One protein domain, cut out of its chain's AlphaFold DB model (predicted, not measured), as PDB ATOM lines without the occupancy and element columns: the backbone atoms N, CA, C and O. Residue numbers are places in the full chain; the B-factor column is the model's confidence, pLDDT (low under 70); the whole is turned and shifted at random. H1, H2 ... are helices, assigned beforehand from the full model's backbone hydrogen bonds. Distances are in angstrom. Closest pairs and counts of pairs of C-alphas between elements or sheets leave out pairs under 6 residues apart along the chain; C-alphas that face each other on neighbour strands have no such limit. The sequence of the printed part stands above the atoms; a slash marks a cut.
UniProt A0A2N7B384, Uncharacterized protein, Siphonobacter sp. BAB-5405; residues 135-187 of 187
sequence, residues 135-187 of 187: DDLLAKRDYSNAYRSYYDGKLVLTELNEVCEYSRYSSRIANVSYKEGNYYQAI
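This is residues 135 to 187 of the 187 residues of an uncharacterized protein of Siphonobacter sp. BAB-5405 (UniProt A0A2N7B384). A helical hairpin makes the body of this domain: two long helices, H2 and H3, lie side by side, joined by a tight turn at residues 160 to 162. At the open end of the hairpin, away from that turn, the short helix H1 packs on the first residues of H2, and the short H4 folds back on residues 173 to 178 of H3, on the side away from H2. The printed part has 53 residues with four named helices in the order H1, H2, H3, H4 and no named strand; the class is all helix. It is compact, with a radius of gyration of the C-alphas of 11.1 A, and only just flat, spanning 31 by 22 by 12 A.

H2, residues 143 to 159, and H3, residues 163 to 179, touch and form a hairpin. They run opposite ways at a shallow tilt of 15 degrees, their centres 10.5 A apart. Their closest C-alphas are those of Leu 157 and Tyr 166, 6.5 A apart. H1, residues 135 to 139, touches H2 with residues 143 to 146 of H2 alone; the closest C-alphas are those of Leu 137 and Ala 146, 5.1 A apart. H1 and H3 are close but not clearly touching, with the C-alphas of Leu 138 and Val 176 the closest at 7.2 A. H4, residues 183 to 186, touches H3 with residues 173 to 178 of H3 alone; the closest C-alphas are those of Ala 174 and Ala 186, 4.1 A apart. H4 is apart from H1 and from H2. In H1 and H3 every pair of O i and N i+4 is within hydrogen-bond range, and in H2 12 of 13 are. H4 is too short for such a pair; its one pair of O i and N i+3 is within range.

H2 and H3 have 17 residues each, and each measures 24.6 A from first to last C-alpha. H2 begins with C-alpha 143 at (36.480, -16.495, 31.122), and H3 begins with C-alpha 163 at (27.234, -14.536, 8.743). H1, 5 residues, begins with C-alpha 135 at (40.251, -12.961, 22.920). H4, 4 residues, ends with C-alpha 186 at (32.834, -27.093, 22.321).

The two C-alphas farthest apart are those of Leu 160 and Gly 181, 31.8 A. The C-alphas of Asp 135 and Ile 187, the first and last printed, are 19.0 A apart, and Ile 187 is the chain's last residue. The printed part has no cut, and the links from H1 to H2, H2 to H3 and H3 to H4 are tight, with 3 residues each. The mean pLDDT of the printed part is 91.9, and no printed residue is under 70.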
ATOM      1  N   ASP A 135      38.998 -12.225  23.153       95.12
ATOM      2  CA  ASP A 135      40.251 -12.961  22.920       95.12
ATOM      3  C   ASP A 135      41.330 -12.557  23.949       95.12
ATOM      4  O   ASP A 135      42.023 -13.413  24.510       95.12
ATOM      5  N   ASP A 136      41.441 -11.259  24.249       93.94
ATOM      6  CA  ASP A 136      42.419 -10.721  25.201       93.94
ATOM      7  C   ASP A 136      42.109 -11.112  26.656       93.94
ATOM      8  O   ASP A 136      43.019 -11.390  27.441       93.94
ATOM      9  N   LEU A 137      40.828 -11.145  27.029       94.25
ATOM     10  CA  LEU A 137      40.364 -11.593  28.347       94.25
ATOM     11  C   LEU A 137      40.552 -13.103  28.516       94.25
ATOM     12  O   LEU A 137      41.037 -13.560  29.553       94.25
ATOM     13  N   LEU A 138      40.277 -13.877  27.465       93.25
ATOM     14  CA  LEU A 138      40.516 -15.316  27.439       93.25
ATOM     15  C   LEU A 138      42.004 -15.644  27.618       93.25
ATOM     16  O   LEU A 138      42.344 -16.579  28.343       93.25
ATOM     17  N   ALA A 139      42.905 -14.873  26.999       90.44
ATOM     18  CA  ALA A 139      44.347 -15.026  27.197       90.44
ATOM     19  C   ALA A 139      44.768 -14.806  28.663       90.44
ATOM     20  O   ALA A 139      45.707 -15.445  29.139       90.44
ATOM     21  N   LYS A 140      44.033 -13.962  29.398       91.31
ATOM     22  CA  LYS A 140      44.207 -13.701  30.837       91.31
ATOM     23  C   LYS A 140      43.439 -14.683  31.736       91.31
ATOM     24  O   LYS A 140      43.478 -14.530  32.951       91.31
ATOM     25  N   ARG A 141      42.772 -15.695  31.157       92.25
ATOM     26  CA  ARG A 141      41.884 -16.654  31.847       92.25
ATOM     27  C   ARG A 141      40.690 -15.999  32.555       92.25
ATOM     28  O   ARG A 141      40.100 -16.593  33.451       92.25
ATOM     29  N   ASP A 142      40.307 -14.797  32.136       93.75
ATOM     30  CA  ASP A 142      39.093 -14.134  32.608       93.75
ATOM     31  C   ASP A 142      37.905 -14.584  31.748       93.75
ATOM     32  O   ASP A 142      37.421 -13.868  30.867       93.75
ATOM     33  N   TYR A 143      37.489 -15.836  31.951       93.06
ATOM     34  CA  TYR A 143      36.480 -16.495  31.122       93.06
ATOM     35  C   TYR A 143      35.126 -15.778  31.175       93.06
ATOM     36  O   TYR A 143      34.497 -15.578  30.138       93.06
ATOM     37  N   SER A 144      34.708 -15.320  32.360       93.44
ATOM     38  CA  SER A 144      33.427 -14.627  32.548       93.44
ATOM     39  C   SER A 144      33.353 -13.347  31.714       93.44
ATOM     40  O   SER A 144      32.387 -13.139  30.974       93.44
ATOM     41  N   ASN A 145      34.375 -12.490  31.795       95.88
ATOM     42  CA  ASN A 145      34.377 -11.262  31.006       95.88
ATOM     43  C   ASN A 145      34.618 -11.549  29.519       95.88
ATOM     44  O   ASN A 145      34.053 -10.850  28.678       95.88
ATOM     45  N   ALA A 146      35.378 -12.596  29.175       96.31
ATOM     46  CA  ALA A 146      35.540 -13.016  27.787       96.31
ATOM     47  C   ALA A 146      34.194 -13.395  27.149       96.31
ATOM     48  O   ALA A 146      33.855 -12.864  26.090       96.31
ATOM     49  N   TYR A 147      33.390 -14.237  27.812       95.12
ATOM     50  CA  TYR A 147      32.042 -14.589  27.352       95.12
ATOM     51  C   TYR A 147      31.161 -13.361  27.159       95.12
ATOM     52  O   TYR A 147      30.484 -13.257  26.136       95.12
ATOM     53  N   ARG A 148      31.193 -12.422  28.111       96.81
ATOM     54  CA  ARG A 148      30.427 -11.178  28.014       96.81
ATOM     55  C   ARG A 148      30.820 -10.375  26.776       96.81
ATOM     56  O   ARG A 148      29.951 -10.049  25.978       96.81
ATOM     57  N   SER A 149      32.114 -10.133  26.562       98.00
ATOM     58  CA  SER A 149      32.585  -9.404  25.378       98.00
ATOM     59  C   SER A 149      32.234 -10.119  24.068       98.00
ATOM     60  O   SER A 149      31.802  -9.471  23.114       98.00
ATOM     61  N   TYR A 150      32.348 -11.451  24.010       97.75
ATOM     62  CA  TYR A 150      31.918 -12.207  22.831       97.75
ATOM     63  C   TYR A 150      30.414 -12.093  22.582       97.75
ATOM     64  O   TYR A 150      29.994 -11.961  21.432       97.75
ATOM     65  N   TYR A 151      29.602 -12.160  23.637       97.00
ATOM     66  CA  TYR A 151      28.152 -12.035  23.541       97.00
ATOM     67  C   TYR A 151      27.734 -10.642  23.060       97.00
ATOM     68  O   TYR A 151      26.942 -10.543  22.124       97.00
ATOM     69  N   ASP A 152      28.330  -9.588  23.620       97.31
ATOM     70  CA  ASP A 152      28.081  -8.206  23.202       97.31
ATOM     71  C   ASP A 152      28.419  -8.023  21.709       97.31
ATOM     72  O   ASP A 152      27.622  -7.473  20.948       97.31
ATOM     73  N   GLY A 153      29.551  -8.574  21.250       97.19
ATOM     74  CA  GLY A 153      29.908  -8.588  19.828       97.19
ATOM     75  C   GLY A 153      28.903  -9.359  18.964       97.19
ATOM     76  O   GLY A 153      28.491  -8.873  17.911       97.19
ATOM     77  N   LYS A 154      28.451 -10.541  19.410       97.06
ATOM     78  CA  LYS A 154      27.441 -11.345  18.699       97.06
ATOM     79  C   LYS A 154      26.128 -10.595  18.504       97.06
ATOM     80  O   LYS A 154      25.535 -10.736  17.434       97.06
ATOM     81  N   LEU A 155      25.649  -9.863  19.511       96.56
ATOM     82  CA  LEU A 155      24.388  -9.123  19.405       96.56
ATOM     83  C   LEU A 155      24.437  -8.156  18.221       96.56
ATOM     84  O   LEU A 155      23.584  -8.225  17.339       96.56
ATOM     85  N   VAL A 156      25.514  -7.373  18.133       96.44
ATOM     86  CA  VAL A 156      25.726  -6.438  17.022       96.44
ATOM     87  C   VAL A 156      25.827  -7.179  15.683       96.44
ATOM     88  O   VAL A 156      25.175  -6.798  14.716       96.44
ATOM     89  N   LEU A 157      26.586  -8.278  15.601       95.81
ATOM     90  CA  LEU A 157      26.709  -9.054  14.352       95.81
ATOM     91  C   LEU A 157      25.386  -9.669  13.884       95.81
ATOM     92  O   LEU A 157      25.163  -9.803  12.680       95.81
ATOM     93  N   THR A 158      24.522 -10.046  14.827       94.88
ATOM     94  CA  THR A 158      23.199 -10.606  14.535       94.88
ATOM     95  C   THR A 158      22.303  -9.544  13.906       94.88
ATOM     96  O   THR A 158      21.677  -9.812  12.886       94.88
ATOM     97  N   GLU A 159      22.304  -8.323  14.446       94.75
ATOM     98  CA  GLU A 159      21.568  -7.189  13.871       94.75
ATOM     99  C   GLU A 159      22.045  -6.843  12.451       94.75
ATOM    100  O   GLU A 159      21.245  -6.455  11.600       94.75
ATOM    101  N   LEU A 160      23.339  -7.032  12.173       94.44
ATOM    102  CA  LEU A 160      23.934  -6.788  10.856       94.44
ATOM    103  C   LEU A 160      23.756  -7.937   9.852       94.44
ATOM    104  O   LEU A 160      24.102  -7.767   8.685       94.44
ATOM    105  N   ASN A 161      23.245  -9.099  10.270       93.94
ATOM    106  CA  ASN A 161      23.239 -10.331   9.467       93.94
ATOM    107  C   ASN A 161      24.640 -10.727   8.940       93.94
ATOM    108  O   ASN A 161      24.790 -11.263   7.841       93.94
ATOM    109  N   GLU A 162      25.690 -10.481   9.729       90.94
ATOM    110  CA  GLU A 162      27.089 -10.734   9.356       90.94
ATOM    111  C   GLU A 162      27.479 -12.205   9.575       90.94
ATOM    112  O   GLU A 162      28.159 -12.572  10.536       90.94
ATOM    113  N   VAL A 163      27.053 -13.072   8.653       89.75
ATOM    114  CA  VAL A 163      27.234 -14.536   8.743       89.75
ATOM    115  C   VAL A 163      28.705 -14.940   8.916       89.75
ATOM    116  O   VAL A 163      29.026 -15.813   9.727       89.75
ATOM    117  N   CYS A 164      29.622 -14.287   8.195       88.88
ATOM    118  CA  CYS A 164      31.054 -14.592   8.258       88.88
ATOM    119  C   CYS A 164      31.644 -14.325   9.650       88.88
ATOM    120  O   CYS A 164      32.425 -15.124  10.168       88.88
ATOM    121  N   GLU A 165      31.267 -13.209  10.271       88.81
ATOM    122  CA  GLU A 165      31.741 -12.863  11.612       88.81
ATOM    123  C   GLU A 165      31.030 -13.702  12.688       88.81
ATOM    124  O   GLU A 165      31.640 -14.054  13.696       88.81
ATOM    125  N   TYR A 166      29.786 -14.131  12.448       87.88
ATOM    126  CA  TYR A 166      29.077 -15.058  13.336       87.88
ATOM    127  C   TYR A 166      29.769 -16.428  13.438       87.88
ATOM    128  O   TYR A 166      29.893 -17.001  14.526       87.88
ATOM    129  N   SER A 167      30.284 -16.946  12.319       89.69
ATOM    130  CA  SER A 167      31.113 -18.158  12.322       89.69
ATOM    131  C   SER A 167      32.370 -17.967  13.181       89.69
ATOM    132  O   SER A 167      32.670 -18.800  14.038       89.69
ATOM    133  N   ARG A 168      33.045 -16.815  13.051       89.88
ATOM    134  CA  ARG A 168      34.218 -16.465  13.866       89.88
ATOM    135  C   ARG A 168      33.899 -16.301  15.355       89.88
ATOM    136  O   ARG A 168      34.759 -16.601  16.180       89.88
ATOM    137  N   TYR A 169      32.709 -15.818  15.713       93.50
ATOM    138  CA  TYR A 169      32.215 -15.834  17.094       93.50
ATOM    139  C   TYR A 169      32.040 -17.274  17.596       93.50
ATOM    140  O   TYR A 169      32.529 -17.619  18.670       93.50
ATOM    141  N   SER A 170      31.403 -18.134  16.801       92.44
ATOM    142  CA  SER A 170      31.102 -19.514  17.200       92.44
ATOM    143  C   SER A 170      32.383 -20.302  17.491       92.44
ATOM    144  O   SER A 170      32.494 -20.944  18.533       92.44
ATOM    145  N   SER A 171      33.411 -20.154  16.645       92.50
ATOM    146  CA  SER A 171      34.730 -20.754  16.890       92.50
ATOM    147  C   SER A 171      35.393 -20.257  18.181       92.50
ATOM    148  O   SER A 171      36.099 -21.016  18.840       92.50
ATOM    149  N   ARG A 172      35.173 -18.994  18.571       94.00
ATOM    150  CA  ARG A 172      35.702 -18.451  19.832       94.00
ATOM    151  C   ARG A 172      35.015 -19.064  21.039       94.00
ATOM    152  O   ARG A 172      35.709 -19.489  21.952       94.00
ATOM    153  N   ILE A 173      33.688 -19.176  21.025       93.81
ATOM    154  CA  ILE A 173      32.929 -19.816  22.111       93.81
ATOM    155  C   ILE A 173      33.324 -21.283  22.285       93.81
ATOM    156  O   ILE A 173      33.546 -21.726  23.414       93.81
ATOM    157  N   ALA A 174      33.496 -22.010  21.179       92.06
ATOM    158  CA  ALA A 174      34.010 -23.374  21.215       92.06
ATOM    159  C   ALA A 174      35.404 -23.437  21.864       92.06
ATOM    160  O   ALA A 174      35.654 -24.266  22.735       92.06
ATOM    161  N   ASN A 175      36.299 -22.506  21.512       88.81
ATOM    162  CA  ASN A 175      37.636 -22.419  22.102       88.81
ATOM    163  C   ASN A 175      37.605 -22.092  23.606       88.81
ATOM    164  O   ASN A 175      38.397 -22.649  24.363       88.81
ATOM    165  N   VAL A 176      36.696 -21.221  24.063       89.38
ATOM    166  CA  VAL A 176      36.520 -20.963  25.505       89.38
ATOM    167  C   VAL A 176      36.080 -22.240  26.214       89.38
ATOM    168  O   VAL A 176      36.760 -22.671  27.144       89.38
ATOM    169  N   SER A 177      35.024 -22.888  25.714       87.38
ATOM    170  CA  SER A 177      34.481 -24.129  26.286       87.38
ATOM    171  C   SER A 177      35.549 -25.220  26.367       87.38
ATOM    172  O   SER A 177      35.727 -25.848  27.407       87.38
ATOM    173  N   TYR A 178      36.343 -25.381  25.304       90.12
ATOM    174  CA  TYR A 178      37.474 -26.304  25.277       90.12
ATOM    175  C   TYR A 178      38.534 -25.968  26.339       90.12
ATOM    176  O   TYR A 178      38.997 -26.856  27.055       90.12
ATOM    177  N   LYS A 179      38.912 -24.689  26.476       86.88
ATOM    178  CA  LYS A 179      39.907 -24.233  27.465       86.88
ATOM    179  C   LYS A 179      39.428 -24.332  28.914       86.88
ATOM    180  O   LYS A 179      40.272 -24.392  29.805       86.88
ATOM    181  N   GLU A 180      38.120 -24.338  29.144       88.25
ATOM    182  CA  GLU A 180      37.505 -24.596  30.452       88.25
ATOM    183  C   GLU A 180      37.318 -26.097  30.743       88.25
ATOM    184  O   GLU A 180      36.929 -26.459  31.849       88.25
ATOM    185  N   GLY A 181      37.610 -26.983  29.781       88.19
ATOM    186  CA  GLY A 181      37.406 -28.432  29.912       88.19
ATOM    187  C   GLY A 181      35.973 -28.900  29.621       88.19
ATOM    188  O   GLY A 181      35.668 -30.082  29.764       88.19
ATOM    189  N   ASN A 182      35.099 -28.002  29.163       90.31
ATOM    190  CA  ASN A 182      33.711 -28.283  28.799       90.31
ATOM    191  C   ASN A 182      33.624 -28.789  27.351       90.31
ATOM    192  O   ASN A 182      33.069 -28.129  26.472       90.31
ATOM    193  N   TYR A 183      34.210 -29.955  27.077       88.38
ATOM    194  CA  TYR A 183      34.381 -30.447  25.705       88.38
ATOM    195  C   TYR A 183      33.063 -30.677  24.963       88.38
ATOM    196  O   TYR A 183      33.002 -30.401  23.773       88.38
ATOM    197  N   TYR A 184      32.003 -31.115  25.651       85.62
ATOM    198  CA  TYR A 184      30.684 -31.308  25.033       85.62
ATOM    199  C   TYR A 184      30.054 -30.004  24.536       85.62
ATOM    200  O   TYR A 184      29.334 -30.026  23.549       85.62
ATOM    201  N   GLN A 185      30.330 -28.875  25.190       82.81
ATOM    202  CA  GLN A 185      29.874 -27.553  24.753       82.81
ATOM    203  C   GLN A 185      30.748 -26.966  23.632       82.81
ATOM    204  O   GLN A 185      30.374 -25.956  23.040       82.81
ATOM    205  N   ALA A 186      31.912 -27.561  23.354       81.81
ATOM    206  CA  ALA A 186      32.834 -27.093  22.321       81.81
ATOM    207  C   ALA A 186      32.545 -27.663  20.917       81.81
ATOM    208  O   ALA A 186      33.139 -27.183  19.950       81.81
ATOM    209  N   ILE A 187      31.681 -28.680  20.816       74.62
ATOM    210  CA  ILE A 187      31.293 -29.400  19.586       74.62
ATOM    211  C   ILE A 187      29.883 -28.991  19.168       74.62
ATOM    212  O   ILE A 187      29.672 -28.836  17.945       74.62
TER     213      ILE A 187